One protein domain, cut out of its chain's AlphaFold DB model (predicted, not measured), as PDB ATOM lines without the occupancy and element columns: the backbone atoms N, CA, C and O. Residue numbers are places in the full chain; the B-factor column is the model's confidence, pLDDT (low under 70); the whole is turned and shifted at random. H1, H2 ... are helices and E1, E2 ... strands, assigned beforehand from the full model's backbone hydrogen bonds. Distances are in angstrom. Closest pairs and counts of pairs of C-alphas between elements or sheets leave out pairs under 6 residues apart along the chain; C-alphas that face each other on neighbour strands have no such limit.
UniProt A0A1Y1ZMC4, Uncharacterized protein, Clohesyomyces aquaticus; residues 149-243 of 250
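AT A GLANCE: This is residues 149 to 243 of the 250 residues of an uncharacterized protein of Clohesyomyces aquaticus (UniProt A0A1Y1ZMC4). Six short helices and one small strand hairpin make a compact, rounded body. H2 and H4 lie nearest the middle, on opposite sides of it, and H1, H3, the hairpin of E1 and E2, H5 and H6 stand round them as a ring. The printed part has 95 residues, with six named helices and two named strands in the order H1 H2 E1 E2 H3 H4 H5 H6; the sheet, E1 - E2, is antiparallel and the class is mostly helix. The radius of gyration of the C-alphas is 12.3 A, and the C-alphas span 32 by 29 by 21 A.

HOW THE PARTS SIT: Start with H1, residues 150 to 158, which touches H2, residues 172 to 179; their closest C-alphas, of Ile 153 and Ala 179, are 5.4 A apart. The two form a helical hairpin, running opposite ways at 36 degrees, only just a steep tilt. Next find E1, residues 184 to 187, and E2, residues 192 to 195, an antiparallel hairpin; look for N 185 and O 194 at 2.9 A and N 187 and O 192 at 2.8 A, within hydrogen-bond range. H3, residues 200 to 204, only just touches H1, with 3 pairs of C-alphas within 8 A, the closest those of Pro 150 and Ile 201 at 6.5 A. Look on to H4, residues 212 to 219: the closest C-alphas of E2 and H4, Leu 195 and Cys 219, are 5.3 A apart. H4 touches H5, residues 227 to 232, in a second helical hairpin, with the closest C-alphas, of Trp 217 and Glu 230, 5.8 A apart; they run opposite ways at a shallow tilt of 32 degrees, only just short of steep. H6, residues 236 to 243, is close to H1 but not clearly touching it, the closest C-alphas, of Leu 158 and Val 243, being 6.6 A apart. In each of the six helices every O i to N i+4 pair is within hydrogen-bond range.

IN THESE COORDINATES: Find C-alpha 150 at (46.372, 9.282, -42.196); from there H1 runs 12.4 A to C-alpha 158. H2 is 10.6 A long, E1 9.5 A and E2 9.9 A, and H4 is 10.3 A. H6 runs 10.8 A and ends with C-alpha 243 at (35.598, 19.864, -49.848).

THE WHOLE: The C-alphas farthest apart, those of Asp 188 and Ser 241, are 33.6 A apart. The printed part has no cut. The one long link is H1 to H2, residues 159 to 171, in which residues 165 to 166 pair with 169 to 170, antiparallel. The mean pLDDT of the printed part is 93.3, and no printed residue is under 70.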
ATOM      1  N   LEU A 149      47.424   5.034 -44.183       93.12
ATOM      2  CA  LEU A 149      48.065   6.341 -44.087       93.12
ATOM      3  C   LEU A 149      47.017   7.383 -43.649       93.12
ATOM      4  O   LEU A 149      45.937   7.413 -44.245       93.12
ATOM      5  N   PRO A 150      47.320   8.276 -42.687       94.06
ATOM      6  CA  PRO A 150      46.372   9.282 -42.196       94.06
ATOM      7  C   PRO A 150      45.734  10.118 -43.311       94.06
ATOM      8  O   PRO A 150      44.536  10.371 -43.294       94.06
ATOM      9  N   LYS A 151      46.511  10.464 -44.346       94.50
ATOM     10  CA  LYS A 151      46.024  11.189 -45.529       94.50
ATOM     11  C   LYS A 151      44.928  10.428 -46.289       94.50
ATOM     12  O   LYS A 151      44.004  11.043 -46.806       94.50
ATOM     13  N   VAL A 152      45.018   9.098 -46.354       95.12
ATOM     14  CA  VAL A 152      43.999   8.248 -46.995       95.12
ATOM     15  C   VAL A 152      42.730   8.215 -46.151       95.12
ATOM     16  O   VAL A 152      41.637   8.299 -46.705       95.12
ATOM     17  N   ILE A 153      42.872   8.144 -44.825       95.81
ATOM     18  CA  ILE A 153      41.733   8.194 -43.903       95.81
ATOM     19  C   ILE A 153      41.003   9.531 -44.032       95.81
ATOM     20  O   ILE A 153      39.796   9.537 -44.247       95.81
ATOM     21  N   VAL A 154      41.731  10.651 -43.972       96.06
ATOM     22  CA  VAL A 154      41.139  11.987 -44.127       96.06
ATOM     23  C   VAL A 154      40.437  12.100 -45.475       96.06
ATOM     24  O   VAL A 154      39.269  12.460 -45.504       96.06
ATOM     25  N   ARG A 155      41.072  11.678 -46.575       95.38
ATOM     26  CA  ARG A 155      40.424  11.670 -47.895       95.38
ATOM     27  C   ARG A 155      39.107  10.888 -47.896       95.38
ATOM     28  O   ARG A 155      38.139  11.366 -48.465       95.38
ATOM     29  N   HIS A 156      39.063   9.718 -47.260       95.50
ATOM     30  CA  HIS A 156      37.824   8.948 -47.135       95.50
ATOM     31  C   HIS A 156      36.758   9.691 -46.326       95.50
ATOM     32  O   HIS A 156      35.607   9.700 -46.746       95.50
ATOM     33  N   LEU A 157      37.129  10.319 -45.206       96.62
ATOM     34  CA  LEU A 157      36.204  11.094 -44.370       96.62
ATOM     35  C   LEU A 157      35.632  12.320 -45.094       96.62
ATOM     36  O   LEU A 157      34.520  12.727 -44.781       96.62
ATOM     37  N   LEU A 158      36.368  12.880 -46.056       96.69
ATOM     38  CA  LEU A 158      35.919  14.000 -46.889       96.69
ATOM     39  C   LEU A 158      35.044  13.572 -48.072       96.69
ATOM     40  O   LEU A 158      34.385  14.412 -48.667       96.69
ATOM     41  N   THR A 159      35.006  12.283 -48.414       96.19
ATOM     42  CA  THR A 159      34.164  11.758 -49.500       96.19
ATOM     43  C   THR A 159      33.205  10.681 -48.984       96.19
ATOM     44  O   THR A 159      33.313   9.513 -49.387       96.19
ATOM     45  N   PRO A 160      32.295  11.026 -48.055       96.75
ATOM     46  CA  PRO A 160      31.326  10.075 -47.535       96.75
ATOM     47  C   PRO A 160      30.355   9.616 -48.642       96.75
ATOM     48  O   PRO A 160      29.842  10.437 -49.401       96.75
ATOM     49  N   PRO A 161      30.072   8.307 -48.766       97.25
ATOM     50  CA  PRO A 161      29.053   7.809 -49.684       97.25
ATOM     51  C   PRO A 161      27.639   8.176 -49.191       97.25
ATOM     52  O   PRO A 161      27.449   8.390 -47.995       97.25
ATOM     53  N   PRO A 162      26.599   8.129 -50.049       97.31
ATOM     54  CA  PRO A 162      25.233   8.503 -49.656       97.31
ATOM     55  C   PRO A 162      24.674   7.747 -48.438       97.31
ATOM     56  O   PRO A 162      23.933   8.310 -47.644       97.31
ATOM     57  N   HIS A 163      25.060   6.479 -48.244       96.62
ATOM     58  CA  HIS A 163      24.616   5.670 -47.099       96.62
ATOM     59  C   HIS A 163      25.327   6.010 -45.777       96.62
ATOM     60  O   HIS A 163      24.961   5.465 -44.739       96.62
ATOM     61  N   ALA A 164      26.350   6.871 -45.800       97.31
ATOM     62  CA  ALA A 164      26.989   7.377 -44.588       97.31
ATOM     63  C   ALA A 164      26.110   8.399 -43.851       97.31
ATOM     64  O   ALA A 164      26.355   8.671 -42.677       97.31
ATOM     65  N   PHE A 165      25.092   8.947 -44.521       97.50
ATOM     66  CA  PHE A 165      24.192   9.954 -43.972       97.50
ATOM     67  C   PHE A 165      22.879   9.313 -43.512       97.50
ATOM     68  O   PHE A 165      21.966   9.080 -44.306       97.50
ATOM     69  N   LEU A 166      22.764   9.035 -42.215       94.94
ATOM     70  CA  LEU A 166      21.524   8.537 -41.624       94.94
ATOM     71  C   LEU A 166      20.647   9.735 -41.257       94.94
ATOM     72  O   LEU A 166      21.059  10.601 -40.494       94.94
ATOM     73  N   ASN A 167      19.437   9.797 -41.819       95.44
ATOM     74  CA  ASN A 167      18.521  10.936 -41.661       95.44
ATOM     75  C   ASN A 167      19.123  12.284 -42.112       95.44
ATOM     76  O   ASN A 167      18.816  13.326 -41.540       95.44
ATOM     77  N   GLY A 168      19.988  12.262 -43.133       95.81
ATOM     78  CA  GLY A 168      20.629  13.466 -43.678       95.81
ATOM     79  C   GLY A 168      21.832  13.975 -42.878       95.81
ATOM     80  O   GLY A 168      22.381  15.012 -43.230       95.81
ATOM     81  N   VAL A 169      22.260  13.246 -41.843       96.38
ATOM     82  CA  VAL A 169      23.396  13.602 -40.980       96.38
ATOM     83  C   VAL A 169      24.446  12.497 -41.004       96.38
ATOM     84  O   VAL A 169      24.109  11.310 -41.032       96.38
ATOM     85  N   LEU A 170      25.726  12.873 -40.993       96.88
ATOM     86  CA  LEU A 170      26.838  11.928 -40.985       96.88
ATOM     87  C   LEU A 170      26.780  10.982 -39.773       96.88
ATOM     88  O   LEU A 170      26.800  11.400 -38.616       96.88
ATOM     89  N   ALA A 171      26.753   9.678 -40.042       96.56
ATOM     90  CA  ALA A 171      26.684   8.656 -39.010       96.56
ATOM     91  C   ALA A 171      28.062   8.364 -38.400       96.56
ATOM     92  O   ALA A 171      28.990   7.950 -39.099       96.56
ATOM     93  N   ILE A 172      28.167   8.459 -37.072       96.12
ATOM     94  CA  ILE A 172      29.408   8.155 -36.338       96.12
ATOM     95  C   ILE A 172      29.923   6.733 -36.610       96.12
ATOM     96  O   ILE A 172      31.120   6.535 -36.797       96.12
ATOM     97  N   ASN A 173      29.026   5.754 -36.752       95.94
ATOM     98  CA  ASN A 173      29.391   4.366 -37.052       95.94
ATOM     99  C   ASN A 173      30.124   4.231 -38.391       95.94
ATOM    100  O   ASN A 173      31.064   3.444 -38.513       95.94
ATOM    101  N   TRP A 174      29.718   5.015 -39.394       97.00
ATOM    102  CA  TRP A 174      30.414   5.036 -40.674       97.00
ATOM    103  C   TRP A 174      31.815   5.636 -40.520       97.00
ATOM    104  O   TRP A 174      32.772   5.067 -41.039       97.00
ATOM    105  N   VAL A 175      31.959   6.722 -39.753       97.06
ATOM    106  CA  VAL A 175      33.260   7.369 -39.496       97.06
ATOM    107  C   VAL A 175      34.221   6.410 -38.795       97.06
ATOM    108  O   VAL A 175      35.362   6.261 -39.236       97.06
ATOM    109  N   VAL A 176      33.751   5.690 -37.774       96.69
ATOM    110  CA  VAL A 176      34.534   4.652 -37.085       96.69
ATOM    111  C   VAL A 176      34.963   3.553 -38.061       96.69
ATOM    112  O   VAL A 176      36.126   3.155 -38.061       96.69
ATOM    113  N   GLY A 177      34.070   3.100 -38.946       94.94
ATOM    114  CA  GLY A 177      34.407   2.115 -39.978       94.94
ATOM    115  C   GLY A 177      35.387   2.636 -41.040       94.94
ATOM    116  O   GLY A 177      36.245   1.892 -41.519       94.94
ATOM    117  N   ALA A 178      35.290   3.914 -41.408       95.31
ATOM    118  CA  ALA A 178      36.136   4.540 -42.419       95.31
ATOM    119  C   ALA A 178      37.566   4.785 -41.912       95.31
ATOM    120  O   ALA A 178      38.532   4.505 -42.635       95.31
ATOM    121  N   ALA A 179      37.688   5.284 -40.679       95.69
ATOM    122  CA  ALA A 179      38.957   5.631 -40.052       95.69
ATOM    123  C   ALA A 179      39.616   4.463 -39.303       95.69
ATOM    124  O   ALA A 179      40.840   4.371 -39.299       95.69
ATOM    125  N   GLY A 180      38.827   3.544 -38.751       94.94
ATOM    126  CA  GLY A 180      39.291   2.429 -37.930       94.94
ATOM    127  C   GLY A 180      39.037   2.678 -36.444       94.94
ATOM    128  O   GLY A 180      39.297   3.765 -35.929       94.94
ATOM    129  N   SER A 181      38.553   1.651 -35.743       95.19
ATOM    130  CA  SER A 181      38.168   1.726 -34.327       95.19
ATOM    131  C   SER A 181      39.321   2.071 -33.386       95.19
ATOM    132  O   SER A 181      39.085   2.693 -32.361       95.19
ATOM    133  N   SER A 182      40.567   1.756 -33.750       95.25
ATOM    134  CA  SER A 182      41.765   2.098 -32.965       95.25
ATOM    135  C   SER A 182      41.980   3.604 -32.779       95.25
ATOM    136  O   SER A 182      42.733   4.017 -31.897       95.25
ATOM    137  N   HIS A 183      41.345   4.438 -33.607       96.69
ATOM    138  CA  HIS A 183      41.406   5.892 -33.491       96.69
ATOM    139  C   HIS A 183      40.389   6.469 -32.505       96.69
ATOM    140  O   HIS A 183      40.438   7.676 -32.262       96.69
ATOM    141  N   PHE A 184      39.484   5.649 -31.967       97.31
ATOM    142  CA  PHE A 184      38.352   6.097 -31.166       97.31
ATOM    143  C   PHE A 184      38.318   5.446 -29.787       97.31
ATOM    144  O   PHE A 184      38.772   4.321 -29.594       97.31
ATOM    145  N   GLU A 185      37.733   6.167 -28.842       96.69
ATOM    146  CA  GLU A 185      37.407   5.699 -27.501       96.69
ATOM    147  C   GLU A 185      35.993   6.140 -27.126       96.69
ATOM    148  O   GLU A 185      35.462   7.120 -27.659       96.69
ATOM    149  N   PHE A 186      35.373   5.387 -26.222       95.25
ATOM    150  CA  PHE A 186      34.109   5.776 -25.615       95.25
ATOM    151  C   PHE A 186      34.394   6.670 -24.411       95.25
ATOM    152  O   PHE A 186      35.212   6.328 -23.557       95.25
ATOM    153  N   ARG A 187      33.738   7.826 -24.358       92.69
ATOM    154  CA  ARG A 187      33.869   8.784 -23.267       92.69
ATOM    155  C   ARG A 187      32.662   8.677 -22.347       92.69
ATOM    156  O   ARG A 187      31.571   9.114 -22.697       92.69
ATOM    157  N   ASP A 188      32.888   8.161 -21.143       91.94
ATOM    158  CA  ASP A 188      31.824   7.893 -20.163       91.94
ATOM    159  C   ASP A 188      31.072   9.150 -19.700       91.94
ATOM    160  O   ASP A 188      29.920   9.068 -19.291       91.94
ATOM    161  N   ALA A 189      31.711  10.324 -19.750       89.19
ATOM    162  CA  ALA A 189      31.130  11.567 -19.242       89.19
ATOM    163  C   ALA A 189      29.873  12.016 -20.011       89.19
ATOM    164  O   ALA A 189      28.985  12.627 -19.420       89.19
ATOM    165  N   ASP A 190      29.819  11.742 -21.315       87.31
ATOM    166  CA  ASP A 190      28.735  12.142 -22.219       87.31
ATOM    167  C   ASP A 190      28.270  11.005 -23.141       87.31
ATOM    168  O   ASP A 190      27.561  11.250 -24.115       87.31
ATOM    169  N   GLU A 191      28.678   9.769 -22.841       89.88
ATOM    170  CA  GLU A 191      28.334   8.550 -23.583       89.88
ATOM    171  C   GLU A 191      28.625   8.642 -25.098       89.88
ATOM    172  O   GLU A 191      27.886   8.116 -25.938       89.88
ATOM    173  N   ARG A 192      29.715   9.329 -25.472       91.44
ATOM    174  CA  ARG A 192      30.058   9.640 -26.872       91.44
ATOM    175  C   ARG A 192      31.291   8.875 -27.348       91.44
ATOM    176  O   ARG A 192      32.260   8.705 -26.614       91.44
ATOM    177  N   ILE A 193      31.298   8.488 -28.626       94.75
ATOM    178  CA  ILE A 193      32.515   8.036 -29.314       94.75
ATOM    179  C   ILE A 193      33.315   9.262 -29.761       94.75
ATOM    180  O   ILE A 193      32.821  10.071 -30.549       94.75
ATOM    181  N   VAL A 194      34.559   9.374 -29.302       96.25
ATOM    182  CA  VAL A 194      35.468  10.480 -29.637       96.25
ATOM    183  C   VAL A 194      36.818   9.953 -30.110       96.25
ATOM    184  O   VAL A 194      37.181   8.808 -29.849       96.25
ATOM    185  N   LEU A 195      37.578  10.775 -30.831       97.06
ATOM    186  CA  LEU A 195      38.947  10.438 -31.216       97.06
ATOM    187  C   LEU A 195      39.857  10.376 -29.988       97.06
ATOM    188  O   LEU A 195      39.915  11.332 -29.208       97.06
ATOM    189  N   THR A 196      40.661   9.320 -29.889       97.00
ATOM    190  CA  THR A 196      41.675   9.183 -28.836       97.00
ATOM    191  C   THR A 196      42.671  10.339 -28.883       97.00
ATOM    192  O   THR A 196      42.985  10.887 -29.947       97.00
ATOM    193  N   GLN A 197      43.225  10.713 -27.728       95.88
ATOM    194  CA  GLN A 197      44.221  11.791 -27.646       95.88
ATOM    195  C   GLN A 197      45.501  11.490 -28.456       95.88
ATOM    196  O   GLN A 197      46.177  12.402 -28.944       95.88
ATOM    197  N   SER A 198      45.825  10.205 -28.619       96.62
ATOM    198  CA  SER A 198      46.950   9.703 -29.415       96.62
ATOM    199  C   SER A 198      46.642   9.595 -30.912       96.62
ATOM    200  O   SER A 198      47.551   9.338 -31.702       96.62
ATOM    201  N   SER A 199      45.387   9.793 -31.329       96.69
ATOM    202  CA  SER A 199      44.998   9.651 -32.727       96.69
ATOM    203  C   SER A 199      45.699  10.687 -33.604       96.69
ATOM    204  O   SER A 199      45.550  11.898 -33.435       96.69
ATOM    205  N   VAL A 200      46.404  10.202 -34.625       96.19
ATOM    206  CA  VAL A 200      47.062  11.051 -35.630       96.19
ATOM    207  C   VAL A 200      46.047  11.945 -36.354       96.19
ATOM    208  O   VAL A 200      46.368  13.073 -36.718       96.19
ATOM    209  N   ILE A 201      44.799  11.485 -36.510       96.81
ATOM    210  CA  ILE A 201      43.701  12.274 -37.093       96.81
ATOM    211  C   ILE A 201      43.363  13.460 -36.186       96.81
ATOM    212  O   ILE A 201      43.163  14.566 -36.674       96.81
ATOM    213  N   ARG A 202      43.355  13.263 -34.863       96.94
ATOM    214  CA  ARG A 202      43.096  14.336 -33.897       96.94
ATOM    215  C   ARG A 202      44.215  15.375 -33.888       96.94
ATOM    216  O   ARG A 202      43.942  16.569 -33.842       96.94
ATOM    217  N   GLN A 203      45.464  14.922 -33.962       97.00
ATOM    218  CA  GLN A 203      46.643  15.790 -33.879       97.00
ATOM    219  C   GLN A 203      46.930  16.542 -35.185       97.00
ATOM    220  O   GLN A 203      47.326  17.705 -35.156       97.00
ATOM    221  N   HIS A 204      46.719  15.893 -36.333       96.81
ATOM    222  CA  HIS A 204      47.124  16.414 -37.640       96.81
ATOM    223  C   HIS A 204      45.969  16.581 -38.633       96.81
ATOM    224  O   HIS A 204      46.205  17.044 -39.745       96.81
ATOM    225  N   GLY A 205      44.727  16.251 -38.266       95.88
ATOM    226  CA  GLY A 205      43.570  16.286 -39.167       95.88
ATOM    227  C   GLY A 205      43.372  17.641 -39.838       95.88
ATOM    228  O   GLY A 205      43.230  17.693 -41.054       95.88
ATOM    229  N   ALA A 206      43.475  18.738 -39.081       95.56
ATOM    230  CA  ALA A 206      43.373  20.089 -39.637       95.56
ATOM    231  C   ALA A 206      44.471  20.380 -40.680       95.56
ATOM    232  O   ALA A 206      44.187  20.906 -41.749       95.56
ATOM    233  N   ALA A 207      45.717  19.974 -40.410       96.19
ATOM    234  CA  ALA A 207      46.829  20.122 -41.356       96.19
ATOM    235  C   ALA A 207      46.682  19.222 -42.596       96.19
ATOM    236  O   ALA A 207      47.278  19.491 -43.636       96.19
ATOM    237  N   LEU A 208      45.891  18.152 -42.488       95.25
ATOM    238  CA  LEU A 208      45.549  17.244 -43.581       95.25
ATOM    239  C   LEU A 208      44.288  17.678 -44.352       95.25
ATOM    240  O   LEU A 208      43.876  16.954 -45.254       95.25
ATOM    241  N   GLY A 209      43.698  18.831 -44.015       95.00
ATOM    242  CA  GLY A 209      42.526  19.385 -44.696       95.00
ATOM    243  C   GLY A 209      41.179  18.927 -44.132       95.00
ATOM    244  O   GLY A 209      40.170  19.056 -44.812       95.00
ATOM    245  N   LEU A 210      41.130  18.375 -42.915       95.81
ATOM    246  CA  LEU A 210      39.861  18.042 -42.264       95.81
ATOM    247  C   LEU A 210      39.152  19.334 -41.797       95.81
ATOM    248  O   LEU A 210      39.751  20.077 -41.010       95.81
ATOM    249  N   PRO A 211      37.894  19.596 -42.210       95.25
ATOM    250  CA  PRO A 211      37.142  20.767 -41.780       95.25
ATOM    251  C   PRO A 211      37.054  20.873 -40.260       95.25
ATOM    252  O   PRO A 211      36.874  19.877 -39.552       95.25
ATOM    253  N   ARG A 212      37.135  22.104 -39.744       93.38
ATOM    254  CA  ARG A 212      37.144  22.360 -38.295       93.38
ATOM    255  C   ARG A 212      35.874  21.862 -37.605       93.38
ATOM    256  O   ARG A 212      35.980  21.350 -36.497       93.38
ATOM    257  N   ALA A 213      34.717  21.989 -38.254       93.31
ATOM    258  CA  ALA A 213      33.446  21.482 -37.737       93.31
ATOM    259  C   ALA A 213      33.485  19.959 -37.537       93.31
ATOM    260  O   ALA A 213      33.202  19.469 -36.447       93.31
ATOM    261  N   LEU A 214      33.942  19.218 -38.553       95.81
ATOM    262  CA  LEU A 214      34.096  17.768 -38.473       95.81
ATOM    263  C   LEU A 214      35.131  17.368 -37.412       95.81
ATOM    264  O   LEU A 214      34.882  16.462 -36.623       95.81
ATOM    265  N   LEU A 215      36.278  18.051 -37.349       95.81
ATOM    266  CA  LEU A 215      37.297  17.766 -36.337       95.81
ATOM    267  C   LEU A 215      36.795  18.057 -34.913       95.81
ATOM    268  O   LEU A 215      37.047  17.258 -34.015       95.81
ATOM    269  N   GLY A 216      36.084  19.170 -34.710       94.25
ATOM    270  CA  GLY A 216      35.466  19.533 -33.430       94.25
ATOM    271  C   GLY A 216      34.490  18.460 -32.965       94.25
ATOM    272  O   GLY A 216      34.669  17.901 -31.879       94.25
ATOM    273  N   TRP A 217      33.592  18.057 -33.866       95.44
ATOM    274  CA  TRP A 217      32.647  16.973 -33.637       95.44
ATOM    275  C   TRP A 217      33.325  15.632 -33.321       95.44
ATOM    276  O   TRP A 217      32.877  14.889 -32.454       95.44
ATOM    277  N   LEU A 218      34.443  15.298 -33.962       95.94
ATOM    278  CA  LEU A 218      35.152  14.053 -33.656       95.94
ATOM    279  C   LEU A 218      35.955  14.112 -32.347       95.94
ATOM    280  O   LEU A 218      36.202  13.076 -31.734       95.94
ATOM    281  N   CYS A 219      36.389  15.295 -31.913       95.31
ATOM    282  CA  CYS A 219      37.189  15.452 -30.695       95.31
ATOM    283  C   CYS A 219      36.337  15.639 -29.436       95.31
ATOM    284  O   CYS A 219      36.799  15.308 -28.345       95.31
ATOM    285  N   GLY A 220      35.144  16.227 -29.567       91.06
ATOM    286  CA  GLY A 220      34.272  16.555 -28.440       91.06
ATOM    287  C   GLY A 220      34.948  17.443 -27.387       91.06
ATOM    288  O   GLY A 220      34.696  17.264 -26.200       91.06
ATOM    289  N   ASN A 221      35.867  18.331 -27.787       85.62
ATOM    290  CA  ASN A 221      36.656  19.145 -26.848       85.62
ATOM    291  C   ASN A 221      35.810  20.171 -26.085       85.62
ATOM    292  O   ASN A 221      36.234  20.626 -25.026       85.62
ATOM    293  N   ASP A 222      34.668  20.561 -26.646       81.38
ATOM    294  CA  ASP A 222      33.772  21.534 -26.046       81.38
ATOM    295  C   ASP A 222      32.618  20.803 -25.340       81.38
ATOM    296  O   ASP A 222      31.819  20.152 -26.015       81.38
ATOM    297  N   PRO A 223      32.551  20.831 -23.998       70.50
ATOM    298  CA  PRO A 223      31.454  20.221 -23.255       70.50
ATOM    299  C   PRO A 223      30.163  21.051 -23.316       70.50
ATOM    300  O   PRO A 223      29.109  20.531 -22.956       70.50
ATOM    301  N   GLU A 224      30.228  22.327 -23.720       74.31
ATOM    302  CA  GLU A 224      29.054  23.203 -23.810       74.31
ATOM    303  C   GLU A 224      28.260  22.957 -25.097       74.31
ATOM    304  O   GLU A 224      27.044  23.145 -25.110       74.31
ATOM    305  N   PHE A 225      28.927  22.490 -26.156       74.00
ATOM    306  CA  PHE A 225      28.279  22.128 -27.411       74.00
ATOM    307  C   PHE A 225      27.918  20.649 -27.432       74.00
ATOM    308  O   PHE A 225      28.768  19.760 -27.315       74.00
ATOM    309  N   THR A 226      26.630  20.370 -27.613       71.19
ATOM    310  CA  THR A 226      26.180  18.984 -27.677       71.19
ATOM    311  C   THR A 226      26.626  18.353 -28.994       71.19
ATOM    312  O   THR A 226      26.547  18.960 -30.064       71.19
ATOM    313  N   SER A 227      27.036  17.080 -28.939       75.31
ATOM    314  CA  SER A 227      27.322  16.268 -30.134       75.31
ATOM    315  C   SER A 227      26.212  16.347 -31.182       75.31
ATOM    316  O   SER A 227      26.466  16.196 -32.376       75.31
ATOM    317  N   THR A 228      24.977  16.534 -30.724       81.50
ATOM    318  CA  THR A 228      23.787  16.637 -31.558       81.50
ATOM    319  C   THR A 228      23.828  17.894 -32.419       81.50
ATOM    320  O   THR A 228      23.699  17.783 -33.635       81.50
ATOM    321  N   GLU A 229      24.072  19.066 -31.833       85.31
ATOM    322  CA  GLU A 229      24.105  20.342 -32.563       85.31
ATOM    323  C   GLU A 229      25.228  20.371 -33.600       85.31
ATOM    324  O   GLU A 229      25.006  20.736 -34.753       85.31
ATOM    325  N   GLU A 230      26.416  19.899 -33.219       87.31
ATOM    326  CA  GLU A 230      27.547  19.772 -34.139       87.31
ATOM    327  C   GLU A 230      27.301  18.722 -35.232       87.31
ATOM    328  O   GLU A 230      27.806  18.865 -36.340       87.31
ATOM    329  N   SER A 231      26.522  17.669 -34.964       91.75
ATOM    330  CA  SER A 231      26.190  16.683 -36.000       91.75
ATOM    331  C   SER A 231      25.218  17.243 -37.035       91.75
ATOM    332  O   SER A 231      25.333  16.922 -38.214       91.75
ATOM    333  N   MET A 232      24.293  18.122 -36.633       93.69
ATOM    334  CA  MET A 232      23.254  18.654 -37.523       93.69
ATOM    335  C   MET A 232      23.812  19.469 -38.693       93.69
ATOM    336  O   MET A 232      23.131  19.610 -39.705       93.69
ATOM    337  N   ILE A 233      25.035  19.989 -38.569       94.75
ATOM    338  CA  ILE A 233      25.718  20.707 -39.650       94.75
ATOM    339  C   ILE A 233      26.491  19.777 -40.596       94.75
ATOM    340  O   ILE A 233      26.886  20.212 -41.669       94.75
ATOM    341  N   LEU A 234      26.696  18.501 -40.243       95.75
ATOM    342  CA  LEU A 234      27.431  17.519 -41.053       95.75
ATOM    343  C   LEU A 234      26.500  16.825 -42.062       95.75
ATOM    344  O   LEU A 234      26.310  15.604 -42.031       95.75
ATOM    345  N   THR A 235      25.894  17.626 -42.937       97.12
ATOM    346  CA  THR A 235      24.986  17.195 -44.012       97.12
ATOM    347  C   THR A 235      25.744  16.923 -45.318       97.12
ATOM    348  O   THR A 235      26.897  17.334 -45.439       97.12
ATOM    349  N   PRO A 236      25.141  16.261 -46.324       97.06
ATOM    350  CA  PRO A 236      25.760  16.126 -47.646       97.06
ATOM    351  C   PRO A 236      26.220  17.471 -48.228       97.06
ATOM    352  O   PRO A 236      27.376  17.596 -48.623       97.06
ATOM    353  N   ASP A 237      25.366  18.495 -48.153       96.50
ATOM    354  CA  ASP A 237      25.650  19.849 -48.644       96.50
ATOM    355  C   ASP A 237      26.891  20.472 -47.979       96.50
ATOM    356  O   ASP A 237      27.670  21.168 -48.631       96.50
ATOM    357  N   PHE A 238      27.114  20.203 -46.685       95.44
ATOM    358  CA  PHE A 238      28.324  20.645 -45.991       95.44
ATOM    359  C   PHE A 238      29.577  20.074 -46.661       95.44
ATOM    360  O   PHE A 238      30.502  20.827 -46.960       95.44
ATOM    361  N   PHE A 239      29.589  18.771 -46.956       94.69
ATOM    362  CA  PHE A 239      30.726  18.120 -47.611       94.69
ATOM    363  C   PHE A 239      30.911  18.575 -49.059       94.69
ATOM    364  O   PHE A 239      32.047  18.709 -49.492       94.69
ATOM    365  N   GLU A 240      29.839  18.862 -49.791       93.38
ATOM    366  CA  GLU A 240      29.946  19.430 -51.141       93.38
ATOM    367  C   GLU A 240      30.565  20.839 -51.103       93.38
ATOM    368  O   GLU A 240      31.460  21.148 -51.880       93.38
ATOM    369  N   SER A 241      30.161  21.682 -50.148       92.00
ATOM    370  CA  SER A 241      30.637  23.072 -50.063       92.00
ATOM    371  C   SER A 241      32.056  23.246 -49.500       92.00
ATOM    372  O   SER A 241      32.785  24.130 -49.950       92.00
ATOM    373  N   GLU A 242      32.458  22.428 -48.524       85.88
ATOM    374  CA  GLU A 242      33.738  22.573 -47.807       85.88
ATOM    375  C   GLU A 242      34.881  21.761 -48.430       85.88
ATOM    376  O   GLU A 242      36.050  22.039 -48.162       85.88
ATOM    377  N   VAL A 243      34.578  20.745 -49.247       79.56
ATOM    378  CA  VAL A 243      35.598  19.864 -49.848       79.56
ATOM    379  C   VAL A 243      35.982  20.302 -51.266       79.56
ATOM    380  O   VAL A 243      37.091  20.002 -51.709       79.56
TER     381      VAL A 243